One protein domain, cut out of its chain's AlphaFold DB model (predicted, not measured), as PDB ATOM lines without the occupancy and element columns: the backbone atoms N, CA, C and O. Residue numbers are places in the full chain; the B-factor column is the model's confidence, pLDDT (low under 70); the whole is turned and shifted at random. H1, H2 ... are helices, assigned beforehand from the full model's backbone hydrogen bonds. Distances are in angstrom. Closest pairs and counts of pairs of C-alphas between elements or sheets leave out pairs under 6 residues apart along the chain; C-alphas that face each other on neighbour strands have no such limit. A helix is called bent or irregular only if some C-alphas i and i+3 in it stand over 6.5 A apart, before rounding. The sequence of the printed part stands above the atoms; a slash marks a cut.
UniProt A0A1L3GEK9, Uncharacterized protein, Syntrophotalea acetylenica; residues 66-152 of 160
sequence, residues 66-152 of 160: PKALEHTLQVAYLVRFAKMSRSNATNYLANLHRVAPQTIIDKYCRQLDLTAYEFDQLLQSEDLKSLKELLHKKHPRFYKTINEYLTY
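Overview. This is residues 66 to 152 of the 160 residues of an uncharacterized protein of Syntrophotalea acetylenica (UniProt A0A1L3GEK9). Five helices, H2 to H6, follow one another round a horseshoe, and the longest helix, H1, stands between its two ends, H2 and H6, with H3, H4 and H5 on one side of this row. H5 and H6 fold against each other as a hairpin, while H3 and H4 turn steeply away from the line of H1. The printed part has 87 residues, with six named helices, H1 to H6 in chain order, and no named strand; its class is all helix. It is compact and rounded, with a radius of gyration of the C-alphas of 11.7 A and spans of 28 by 24 by 23 A.

Along the chain. H1, residues 67 to 80, runs 19.9 A from C-alpha 67 at (27.594, -33.461, 9.093) to C-alpha 80 at (38.170, -16.873, 11.849). H2 has residues 86 to 97 and is 16.2 A long; H3, residues 101 to 111, is 15.2 A; H4, residues 116 to 124, is 12.7 A. H5, residues 126 to 138, measures 20.9 A and is irregular, with C-alphas 127 and 130 8.4 A apart. H6, residues 140 to 151, measures 17.3 A and ends at C-alpha 151, (44.885, -24.084, 7.709); it is irregular too, with C-alphas 141 and 144 8.2 A apart.

Arrangement. H1 is the hub, touching four helices. It forms a helical hairpin with H2, at a steep tilt of 44 degrees, opposite ways; their closest C-alphas, of Val 75 and Ala 89, are 5.6 A apart. With residues 68 to 72 alone it touches H3, about perpendicular at 78 degrees, the closest C-alphas being those of Thr 72 and Tyr 108 at 5.2 A. H1 and H4 only just touch, with 3 pairs of C-alphas within 8 A. H1, H5 and H6 form an up-and-down bundle, each running against the one before it: H1 and H5 are near each other, and H1 touches H6 the same way at a shallow tilt of 24 degrees, closest at the C-alphas of Tyr 77 and Leu 150, 6.8 A. H5 and H6 form a helical hairpin at a shallow tilt of 18 degrees, with the C-alphas of His 136 and Tyr 143 closest at 5.6 A. H4 and H5 touch only at the corner, where the closest C-alphas, of Leu 122 and Leu 131, are 5.5 A apart. H2 and H6 are apart. Every O i to N i+4 pair is within hydrogen-bond range in H1, H2, H3 and H4; in H5 it is 7 of 9 and in H6 6 of 8.

Size, cuts and confidence. The two C-alphas farthest apart, those of Arg 98 and Glu 126, are 31.6 A apart. The printed part has no cut, and the five links between the helices are tight. The mean pLDDT of the printed part is 78.3, and it is under 70 at residue 82, residues 126 to 127 and residues 151 to 152.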
ATOM      1  N   PRO A  66      31.284 -36.585   9.000       79.12
ATOM      2  CA  PRO A  66      30.025 -36.425   9.713       79.12
ATOM      3  C   PRO A  66      29.517 -34.985   9.583       79.12
ATOM      4  O   PRO A  66      30.246 -34.050   9.906       79.12
ATOM      5  N   LYS A  67      28.241 -34.794   9.213       78.62
ATOM      6  CA  LYS A  67      27.594 -33.461   9.093       78.62
ATOM      7  C   LYS A  67      27.799 -32.562  10.318       78.62
ATOM      8  O   LYS A  67      27.657 -31.350  10.274       78.62
ATOM      9  N   ALA A  68      28.005 -33.187  11.463       79.00
ATOM     10  CA  ALA A  68      28.317 -32.578  12.741       79.00
ATOM     11  C   ALA A  68      29.684 -31.870  12.758       79.00
ATOM     12  O   ALA A  68      29.781 -30.678  13.057       79.00
ATOM     13  N   LEU A  69      30.719 -32.607  12.354       80.81
ATOM     14  CA  LEU A  69      32.073 -32.101  12.189       80.81
ATOM     15  C   LEU A  69      32.124 -31.054  11.072       80.81
ATOM     16  O   LEU A  69      32.735 -30.006  11.239       80.81
ATOM     17  N   GLU A  70      31.414 -31.306   9.973       82.44
ATOM     18  CA  GLU A  70      31.310 -30.378   8.846       82.44
ATOM     19  C   GLU A  70      30.783 -29.002   9.280       82.44
ATOM     20  O   GLU A  70      31.430 -27.981   9.049       82.44
ATOM     21  N   HIS A  71      29.643 -28.974   9.979       85.19
ATOM     22  CA  HIS A  71      29.045 -27.723  10.446       85.19
ATOM     23  C   HIS A  71      29.944 -26.993  11.443       85.19
ATOM     24  O   HIS A  71      30.088 -25.778  11.369       85.19
ATOM     25  N   THR A  72      30.597 -27.732  12.338       86.12
ATOM     26  CA  THR A  72      31.538 -27.174  13.318       86.12
ATOM     27  C   THR A  72      32.723 -26.487  12.634       86.12
ATOM     28  O   THR A  72      33.064 -25.350  12.965       86.12
ATOM     29  N   LEU A  73      33.321 -27.148  11.639       83.25
ATOM     30  CA  LEU A  73      34.425 -26.598  10.853       83.25
ATOM     31  C   LEU A  73      33.992 -25.355  10.068       83.25
ATOM     32  O   LEU A  73      34.715 -24.362  10.036       83.25
ATOM     33  N   GLN A  74      32.799 -25.380   9.472       83.88
ATOM     34  CA  GLN A  74      32.246 -24.245   8.732       83.88
ATOM     35  C   GLN A  74      32.025 -23.024   9.636       83.88
ATOM     36  O   GLN A  74      32.414 -21.922   9.253       83.88
ATOM     37  N   VAL A  75      31.479 -23.200  10.848       85.38
ATOM     38  CA  VAL A  75      31.345 -22.093  11.816       85.38
ATOM     39  C   VAL A  75      32.717 -21.537  12.193       85.38
ATOM     40  O   VAL A  75      32.914 -20.325  12.125       85.38
ATOM     41  N   ALA A  76      33.676 -22.403  12.533       84.31
ATOM     42  CA  ALA A  76      35.029 -21.981  12.888       84.31
ATOM     43  C   ALA A  76      35.695 -21.170  11.765       84.31
ATOM     44  O   ALA A  76      36.287 -20.119  12.014       84.31
ATOM     45  N   TYR A  77      35.532 -21.615  10.517       82.56
ATOM     46  CA  TYR A  77      36.058 -20.925   9.346       82.56
ATOM     47  C   TYR A  77      35.426 -19.541   9.153       82.56
ATOM     48  O   TYR A  77      36.130 -18.553   8.953       82.56
ATOM     49  N   LEU A  78      34.100 -19.437   9.255       80.81
ATOM     50  CA  LEU A  78      33.388 -18.165   9.099       80.81
ATOM     51  C   LEU A  78      33.782 -17.147  10.173       80.81
ATOM     52  O   LEU A  78      33.956 -15.963   9.884       80.81
ATOM     53  N   VAL A  79      33.963 -17.596  11.412       82.75
ATOM     54  CA  VAL A  79      34.384 -16.698  12.491       82.75
ATOM     55  C   VAL A  79      35.831 -16.249  12.290       82.75
ATOM     56  O   VAL A  79      36.127 -15.060  12.402       82.75
ATOM     57  N   ARG A  80      36.736 -17.171  11.939       78.25
ATOM     58  CA  ARG A  80      38.170 -16.873  11.849       78.25
ATOM     59  C   ARG A  80      38.551 -16.113  10.580       78.25
ATOM     60  O   ARG A  80      39.254 -15.108  10.664       78.25
ATOM     61  N   PHE A  81      38.090 -16.578   9.423       74.88
ATOM     62  CA  PHE A  81      38.512 -16.069   8.116       74.88
ATOM     63  C   PHE A  81      37.562 -15.006   7.568       74.88
ATOM     64  O   PHE A  81      38.019 -14.002   7.031       74.88
ATOM     65  N   ALA A  82      36.249 -15.165   7.765       68.62
ATOM     66  CA  ALA A  82      35.274 -14.149   7.355       68.62
ATOM     67  C   ALA A  82      35.036 -13.059   8.421       68.62
ATOM     68  O   ALA A  82      34.217 -12.167   8.204       68.62
ATOM     69  N   LYS A  83      35.741 -13.123   9.565       72.81
ATOM     70  CA  LYS A  83      35.615 -12.205  10.717       72.81
ATOM     71  C   LYS A  83      34.164 -11.961  11.145       72.81
ATOM     72  O   LYS A  83      33.799 -10.865  11.574       72.81
ATOM     73  N   MET A  84      33.322 -12.982  11.009       72.69
ATOM     74  CA  MET A  84      31.926 -12.920  11.424       72.69
ATOM     75  C   MET A  84      31.796 -13.198  12.915       72.69
ATOM     76  O   MET A  84      32.548 -13.983  13.484       72.69
ATOM     77  N   SER A  85      30.790 -12.600  13.554       78.06
ATOM     78  CA  SER A  85      30.394 -13.050  14.887       78.06
ATOM     79  C   SER A  85      29.888 -14.493  14.816       78.06
ATOM     80  O   SER A  85      29.288 -14.902  13.815       78.06
ATOM     81  N   ARG A  86      30.076 -15.262  15.892       82.56
ATOM     82  CA  ARG A  86      29.571 -16.641  16.006       82.56
ATOM     83  C   ARG A  86      28.085 -16.738  15.659       82.56
ATOM     84  O   ARG A  86      27.686 -17.647  14.932       82.56
ATOM     85  N   SER A  87      27.273 -15.787  16.124       77.88
ATOM     86  CA  SER A  87      25.834 -15.733  15.832       77.88
ATOM     87  C   SER A  87      25.556 -15.551  14.340       77.88
ATOM     88  O   SER A  87      24.738 -16.277  13.781       77.88
ATOM     89  N   ASN A  88      26.279 -14.651  13.663       76.19
ATOM     90  CA  ASN A  88      26.121 -14.437  12.224       76.19
ATOM     91  C   ASN A  88      26.594 -15.650  11.419       76.19
ATOM     92  O   ASN A  88      25.899 -16.071  10.498       76.19
ATOM     93  N   ALA A  89      27.723 -16.252  11.800       83.31
ATOM     94  CA  ALA A  89      28.224 -17.481  11.192       83.31
ATOM     95  C   ALA A  89      27.226 -18.640  11.347       83.31
ATOM     96  O   ALA A  89      26.940 -19.349  10.385       83.31
ATOM     97  N   THR A  90      26.646 -18.796  12.540       85.44
ATOM     98  CA  THR A  90      25.655 -19.838  12.838       85.44
ATOM     99  C   THR A  90      24.375 -19.625  12.037       85.44
ATOM    100  O   THR A  90      23.902 -20.555  11.396       85.44
ATOM    101  N   ASN A  91      23.827 -18.406  12.024       79.81
ATOM    102  CA  ASN A  91      22.612 -18.087  11.270       79.81
ATOM    103  C   ASN A  91      22.819 -18.237   9.762       79.81
ATOM    104  O   ASN A  91      21.956 -18.769   9.063       79.81
ATOM    105  N   TYR A  92      23.978 -17.819   9.257       79.56
ATOM    106  CA  TYR A  92      24.343 -18.037   7.864       79.56
ATOM    107  C   TYR A  92      24.353 -19.527   7.525       79.56
ATOM    108  O   TYR A  92      23.739 -19.956   6.547       79.56
ATOM    109  N   LEU A  93      24.997 -20.327   8.372       83.50
ATOM    110  CA  LEU A  93      25.116 -21.756   8.150       83.50
ATOM    111  C   LEU A  93      23.776 -22.491   8.294       83.50
ATOM    112  O   LEU A  93      23.494 -23.421   7.541       83.50
ATOM    113  N   ALA A  94      22.928 -22.036   9.213       81.38
ATOM    114  CA  ALA A  94      21.578 -22.541   9.437       81.38
ATOM    115  C   ALA A  94      20.719 -22.365   8.187       81.38
ATOM    116  O   ALA A  94      20.116 -23.321   7.699       81.38
ATOM    117  N   ASN A  95      20.765 -21.167   7.602       77.12
ATOM    118  CA  ASN A  95      20.094 -20.868   6.344       77.12
ATOM    119  C   ASN A  95      20.663 -21.688   5.179       77.12
ATOM    120  O   ASN A  95      19.896 -22.206   4.369       77.12
ATOM    121  N   LEU A  96      21.991 -21.852   5.111       77.06
ATOM    122  CA  LEU A  96      22.649 -22.624   4.053       77.06
ATOM    123  C   LEU A  96      22.222 -24.097   4.063       77.06
ATOM    124  O   LEU A  96      21.909 -24.659   3.016       77.06
ATOM    125  N   HIS A  97      22.178 -24.709   5.246       75.94
ATOM    126  CA  HIS A  97      21.829 -26.123   5.419       75.94
ATOM    127  C   HIS A  97      20.333 -26.365   5.649       75.94
ATOM    128  O   HIS A  97      19.931 -27.516   5.809       75.94
ATOM    129  N   ARG A  98      19.508 -25.307   5.655       76.00
ATOM    130  CA  ARG A  98      18.066 -25.350   5.964       76.00
ATOM    131  C   ARG A  98      17.767 -26.054   7.294       76.00
ATOM    132  O   ARG A  98      16.852 -26.867   7.393       76.00
ATOM    133  N   VAL A  99      18.561 -25.749   8.316       82.31
ATOM    134  CA  VAL A  99      18.403 -26.272   9.681       82.31
ATOM    135  C   VAL A  99      18.204 -25.124  10.661       82.31
ATOM    136  O   VAL A  99      18.570 -23.988  10.374       82.31
ATOM    137  N   ALA A 100      17.649 -25.407  11.839       77.94
ATOM    138  CA  ALA A 100      17.548 -24.397  12.884       77.94
ATOM    139  C   ALA A 100      18.953 -23.997  13.390       77.94
ATOM    140  O   ALA A 100      19.805 -24.877  13.558       77.94
ATOM    141  N   PRO A 101      19.206 -22.712  13.714       79.00
ATOM    142  CA  PRO A 101      20.475 -22.273  14.300       79.00
ATOM    143  C   PRO A 101      20.859 -23.074  15.545       79.00
ATOM    144  O   PRO A 101      22.014 -23.468  15.695       79.00
ATOM    145  N   GLN A 102      19.872 -23.415  16.381       82.25
ATOM    146  CA  GLN A 102      20.068 -24.246  17.567       82.25
ATOM    147  C   GLN A 102      20.679 -25.613  17.237       82.25
ATOM    148  O   GLN A 102      21.527 -26.092  17.977       82.25
ATOM    149  N   THR A 103      20.327 -26.220  16.099       84.69
ATOM    150  CA  THR A 103      20.902 -27.501  15.663       84.69
ATOM    151  C   THR A 103      22.393 -27.388  15.363       84.69
ATOM    152  O   THR A 103      23.140 -28.341  15.570       84.69
ATOM    153  N   ILE A 104      22.845 -26.233  14.874       84.12
ATOM    154  CA  ILE A 104      24.266 -25.975  14.627       84.12
ATOM    155  C   ILE A 104      24.986 -25.703  15.947       84.12
ATOM    156  O   ILE A 104      26.051 -26.273  16.168       84.12
ATOM    157  N   ILE A 105      24.377 -24.914  16.840       83.62
ATOM    158  CA  ILE A 105      24.891 -24.674  18.198       83.62
ATOM    159  C   ILE A 105      25.071 -25.992  18.946       83.62
ATOM    160  O   ILE A 105      26.141 -26.257  19.482       83.62
ATOM    161  N   ASP A 106      24.063 -26.859  18.923       83.00
ATOM    162  CA  ASP A 106      24.113 -28.155  19.590       83.00
ATOM    163  C   ASP A 106      25.237 -29.043  19.042       83.00
ATOM    164  O   ASP A 106      25.824 -29.813  19.796       83.00
ATOM    165  N   LYS A 107      25.599 -28.921  17.759       84.56
ATOM    166  CA  LYS A 107      26.718 -29.680  17.184       84.56
ATOM    167  C   LYS A 107      28.054 -29.237  17.767       84.56
ATOM    168  O   LYS A 107      28.744 -30.058  18.362       84.56
ATOM    169  N   TYR A 108      28.405 -27.957  17.657       81.19
ATOM    170  CA  TYR A 108      29.719 -27.508  18.128       81.19
ATOM    171  C   TYR A 108      29.803 -27.358  19.652       81.19
ATOM    172  O   TYR A 108      30.895 -27.473  20.192       81.19
ATOM    173  N   CYS A 109      28.687 -27.158  20.363       81.25
ATOM    174  CA  CYS A 109      28.676 -27.147  21.826       81.25
ATOM    175  C   CYS A 109      28.539 -28.566  22.403       81.25
ATOM    176  O   CYS A 109      29.445 -29.053  23.074       81.25
ATOM    177  N   ARG A 110      27.443 -29.291  22.123       78.44
ATOM    178  CA  ARG A 110      27.178 -30.582  22.796       78.44
ATOM    179  C   ARG A 110      28.092 -31.707  22.327       78.44
ATOM    180  O   ARG A 110      28.429 -32.572  23.126       78.44
ATOM    181  N   GLN A 111      28.495 -31.753  21.055       77.56
ATOM    182  CA  GLN A 111      29.331 -32.874  20.587       77.56
ATOM    183  C   GLN A 111      30.792 -32.720  20.993       77.56
ATOM    184  O   GLN A 111      31.481 -33.720  21.239       77.56
ATOM    185  N   LEU A 112      31.250 -31.473  21.084       77.25
ATOM    186  CA  LEU A 112      32.585 -31.150  21.567       77.25
ATOM    187  C   LEU A 112      32.664 -31.076  23.092       77.25
ATOM    188  O   LEU A 112      33.775 -31.095  23.606       77.25
ATOM    189  N   ASP A 113      31.518 -31.101  23.779       79.94
ATOM    190  CA  ASP A 113      31.405 -30.941  25.232       79.94
ATOM    191  C   ASP A 113      31.964 -29.587  25.697       79.94
ATOM    192  O   ASP A 113      32.795 -29.492  26.591       79.94
ATOM    193  N   LEU A 114      31.547 -28.532  24.990       81.38
ATOM    194  CA  LEU A 114      32.003 -27.161  25.173       81.38
ATOM    195  C   LEU A 114      30.817 -26.210  25.276       81.38
ATOM    196  O   LEU A 114      29.775 -26.384  24.638       81.38
ATOM    197  N   THR A 115      31.008 -25.130  26.016       82.44
ATOM    198  CA  THR A 115      30.131 -23.966  25.971       82.44
ATOM    199  C   THR A 115      30.438 -23.095  24.754       82.44
ATOM    200  O   THR A 115      31.522 -23.122  24.171       82.44
ATOM    201  N   ALA A 116      29.477 -22.247  24.388       76.94
ATOM    202  CA  ALA A 116      29.662 -21.252  23.337       76.94
ATOM    203  C   ALA A 116      30.861 -20.322  23.600       76.94
ATOM    204  O   ALA A 116      31.573 -19.966  22.668       76.94
ATOM    205  N   TYR A 117      31.080 -19.959  24.868       78.94
ATOM    206  CA  TYR A 117      32.194 -19.111  25.277       78.94
ATOM    207  C   TYR A 117      33.538 -19.827  25.126       78.94
ATOM    208  O   TYR A 117      34.470 -19.262  24.563       78.94
ATOM    209  N   GLU A 118      33.637 -21.082  25.570       80.00
ATOM    210  CA  GLU A 118      34.853 -21.884  25.386       80.00
ATOM    211  C   GLU A 118      35.155 -22.100  23.906       80.00
ATOM    212  O   GLU A 118      36.305 -21.992  23.494       80.00
ATOM    213  N   PHE A 119      34.132 -22.324  23.080       83.56
ATOM    214  CA  PHE A 119      34.310 -22.402  21.635       83.56
ATOM    215  C   PHE A 119      34.883 -21.099  21.062       83.56
ATOM    216  O   PHE A 119      35.844 -21.139  20.297       83.56
ATOM    217  N   ASP A 120      34.366 -19.942  21.483       79.56
ATOM    218  CA  ASP A 120      34.909 -18.640  21.084       79.56
ATOM    219  C   ASP A 120      36.368 -18.461  21.556       79.56
ATOM    220  O   ASP A 120      37.200 -17.984  20.786       79.56
ATOM    221  N   GLN A 121      36.717 -18.911  22.768       81.06
ATOM    222  CA  GLN A 121      38.103 -18.920  23.264       81.06
ATOM    223  C   GLN A 121      39.019 -19.804  22.402       81.06
ATOM    224  O   GLN A 121      40.126 -19.396  22.047       81.06
ATOM    225  N   LEU A 122      38.551 -20.986  21.988       81.06
ATOM    226  CA  LEU A 122      39.303 -21.868  21.090       81.06
ATOM    227  C   LEU A 122      39.557 -21.212  19.726       81.06
ATOM    228  O   LEU A 122      40.631 -21.394  19.148       81.06
ATOM    229  N   LEU A 123      38.606 -20.416  19.231       79.19
ATOM    230  CA  LEU A 123      38.741 -19.673  17.976       79.19
ATOM    231  C   LEU A 123      39.721 -18.494  18.057       79.19
ATOM    232  O   LEU A 123      40.200 -18.038  17.016       79.19
ATOM    233  N   GLN A 124      40.027 -18.004  19.262       76.19
ATOM    234  CA  GLN A 124      41.013 -16.940  19.473       76.19
ATOM    235  C   GLN A 124      42.459 -17.442  19.498       76.19
ATOM    236  O   GLN A 124      43.369 -16.635  19.314       76.19
ATOM    237  N   SER A 125      42.681 -18.748  19.679       76.25
ATOM    238  CA  SER A 125      44.031 -19.316  19.662       76.25
ATOM    239  C   SER A 125      44.726 -19.086  18.312       76.25
ATOM    240  O   SER A 125      44.145 -19.308  17.241       76.25
ATOM    241  N   GLU A 126      45.985 -18.637  18.359       65.56
ATOM    242  CA  GLU A 126      46.854 -18.587  17.184       65.56
ATOM    243  C   GLU A 126      46.948 -20.017  16.614       65.56
ATOM    244  O   GLU A 126      47.204 -20.984  17.328       65.56
ATOM    245  N   ASP A 127      46.587 -20.163  15.339       67.06
ATOM    246  CA  ASP A 127      46.500 -21.422  14.579       67.06
ATOM    247  C   ASP A 127      45.372 -22.410  14.904       67.06
ATOM    248  O   ASP A 127      45.377 -23.533  14.378       67.06
ATOM    249  N   LEU A 128      44.371 -22.015  15.704       76.06
ATOM    250  CA  LEU A 128      43.246 -22.891  16.073       76.06
ATOM    251  C   LEU A 128      43.728 -24.220  16.678       76.06
ATOM    252  O   LEU A 128      43.060 -25.249  16.552       76.06
ATOM    253  N   LYS A 129      44.916 -24.223  17.293       73.19
ATOM    254  CA  LYS A 129      45.607 -25.441  17.725       73.19
ATOM    255  C   LYS A 129      44.768 -26.225  18.730       73.19
ATOM    256  O   LYS A 129      44.543 -27.417  18.543       73.19
ATOM    257  N   SER A 130      44.200 -25.524  19.708       77.81
ATOM    258  CA  SER A 130      43.321 -26.112  20.719       77.81
ATOM    259  C   SER A 130      42.043 -26.697  20.105       77.81
ATOM    260  O   SER A 130      41.585 -27.763  20.513       77.81
ATOM    261  N   LEU A 131      41.480 -26.045  19.077       79.19
ATOM    262  CA  LEU A 131      40.322 -26.573  18.349       79.19
ATOM    263  C   LEU A 131      40.698 -27.832  17.551       79.19
ATOM    264  O   LEU A 131      39.959 -28.814  17.569       79.19
ATOM    265  N   LYS A 132      41.853 -27.825  16.874       80.25
ATOM    266  CA  LYS A 132      42.364 -28.973  16.110       80.25
ATOM    267  C   LYS A 132      42.569 -30.188  17.010       80.25
ATOM    268  O   LYS A 132      42.040 -31.247  16.695       80.25
ATOM    269  N   GLU A 133      43.245 -30.022  18.145       80.19
ATOM    270  CA  GLU A 133      43.482 -31.099  19.117       80.19
ATOM    271  C   GLU A 133      42.172 -31.714  19.625       80.19
ATOM    272  O   GLU A 133      42.031 -32.938  19.696       80.19
ATOM    273  N   LEU A 134      41.169 -30.878  19.912       80.25
ATOM    274  CA  LEU A 134      39.868 -31.341  20.388       80.25
ATOM    275  C   LEU A 134      39.106 -32.114  19.302       80.25
ATOM    276  O   LEU A 134      38.566 -33.196  19.556       80.25
ATOM    277  N   LEU A 135      39.122 -31.606  18.068       80.38
ATOM    278  CA  LEU A 135      38.534 -32.294  16.923       80.38
ATOM    279  C   LEU A 135      39.274 -33.598  16.596       80.38
ATOM    280  O   LEU A 135      38.629 -34.582  16.242       80.38
ATOM    281  N   HIS A 136      40.596 -33.659  16.769       79.06
ATOM    282  CA  HIS A 136      41.390 -34.879  16.592       79.06
ATOM    283  C   HIS A 136      41.079 -35.931  17.650       79.06
ATOM    284  O   HIS A 136      40.940 -37.106  17.313       79.06
ATOM    285  N   LYS A 137      40.894 -35.520  18.907       79.19
ATOM    286  CA  LYS A 137      40.509 -36.420  20.000       79.19
ATOM    287  C   LYS A 137      39.144 -37.068  19.753       79.19
ATOM    288  O   LYS A 137      38.967 -38.252  20.024       79.19
ATOM    289  N   LYS A 138      38.177 -36.307  19.228       77.94
ATOM    290  CA  LYS A 138      36.813 -36.793  18.937       77.94
ATOM    291  C   LYS A 138      36.712 -37.536  17.603       77.94
ATOM    292  O   LYS A 138      35.938 -38.482  17.477       77.94
ATOM    293  N   HIS A 139      37.487 -37.119  16.608       75.06
ATOM    294  CA  HIS A 139      37.425 -37.627  15.242       75.06
ATOM    295  C   HIS A 139      38.824 -37.954  14.694       75.06
ATOM    296  O   HIS A 139      39.265 -37.345  13.714       75.06
ATOM    297  N   PRO A 140      39.509 -38.971  15.252       73.50
ATOM    298  CA  PRO A 140      40.878 -39.318  14.856       73.50
ATOM    299  C   PRO A 140      40.987 -39.695  13.370       73.50
ATOM    300  O   PRO A 140      41.993 -39.426  12.719       73.50
ATOM    301  N   ARG A 141      39.908 -40.236  12.790       74.44
ATOM    302  CA  ARG A 141      39.829 -40.626  11.373       74.44
ATOM    303  C   ARG A 141      39.875 -39.446  10.389       74.44
ATOM    304  O   ARG A 141      40.183 -39.659   9.223       74.44
ATOM    305  N   PHE A 142      39.595 -38.220  10.839       73.06
ATOM    306  CA  PHE A 142      39.526 -37.024   9.985       73.06
ATOM    307  C   PHE A 142      40.661 -36.025  10.249       73.06
ATOM    308  O   PHE A 142      40.569 -34.865   9.847       73.06
ATOM    309  N   TYR A 143      41.751 -36.475  10.887       71.81
ATOM    310  CA  TYR A 143      42.901 -35.646  11.259       71.81
ATOM    311  C   TYR A 143      43.405 -34.760  10.111       71.81
ATOM    312  O   TYR A 143      43.543 -33.545  10.273       71.81
ATOM    313  N   LYS A 144      43.619 -35.370   8.936       72.50
ATOM    314  CA  LYS A 144      44.132 -34.700   7.734       72.50
ATOM    315  C   LYS A 144      43.159 -33.641   7.211       72.50
ATOM    316  O   LYS A 144      43.561 -32.507   6.989       72.50
ATOM    317  N   THR A 145      41.875 -33.979   7.118       72.12
ATOM    318  CA  THR A 145      40.819 -33.080   6.630       72.12
ATOM    319  C   THR A 145      40.619 -31.866   7.536       72.12
ATOM    320  O   THR A 145      40.501 -30.751   7.040       72.12
ATOM    321  N   ILE A 146      40.613 -32.060   8.860       76.12
ATOM    322  CA  ILE A 146      40.481 -30.967   9.836       76.12
ATOM    323  C   ILE A 146      41.656 -29.998   9.705       76.12
ATOM    324  O   ILE A 146      41.469 -28.781   9.692       76.12
ATOM    325  N   ASN A 147      42.871 -30.543   9.615       74.50
ATOM    326  CA  ASN A 147      44.070 -29.723   9.587       74.50
ATOM    327  C   ASN A 147      44.197 -28.971   8.259       74.50
ATOM    328  O   ASN A 147      44.501 -27.785   8.280       74.50
ATOM    329  N   GLU A 148      43.895 -29.612   7.127       72.94
ATOM    330  CA  GLU A 148      43.819 -28.939   5.827       72.94
ATOM    331  C   GLU A 148      42.775 -27.821   5.871       72.94
ATOM    332  O   GLU A 148      43.124 -26.670   5.650       72.94
ATOM    333  N   TYR A 149      41.536 -28.108   6.276       72.69
ATOM    334  CA  TYR A 149      40.439 -27.138   6.259       72.69
ATOM    335  C   TYR A 149      40.678 -25.905   7.147       72.69
ATOM    336  O   TYR A 149      40.390 -24.783   6.741       72.69
ATOM    337  N   LEU A 150      41.224 -26.093   8.353       72.06
ATOM    338  CA  LEU A 150      41.485 -24.997   9.299       72.06
ATOM    339  C   LEU A 150      42.810 -24.263   9.053       72.06
ATOM    340  O   LEU A 150      43.069 -23.250   9.697       72.06
ATOM    341  N   THR A 151      43.648 -24.760   8.144       68.12
ATOM    342  CA  THR A 151      44.885 -24.084   7.709       68.12
ATOM    343  C   THR A 151      44.685 -23.383   6.357       68.12
ATOM    344  O   THR A 151      45.528 -22.607   5.916       68.12
ATOM    345  N   TYR A 152      43.556 -23.634   5.688       61.53
ATOM    346  CA  TYR A 152      43.318 -23.193   4.325       61.53
ATOM    347  C   TYR A 152      42.722 -21.783   4.242       61.53
ATOM    348  O   TYR A 152      41.566 -21.558   4.580       61.53
TER     349      TYR A 152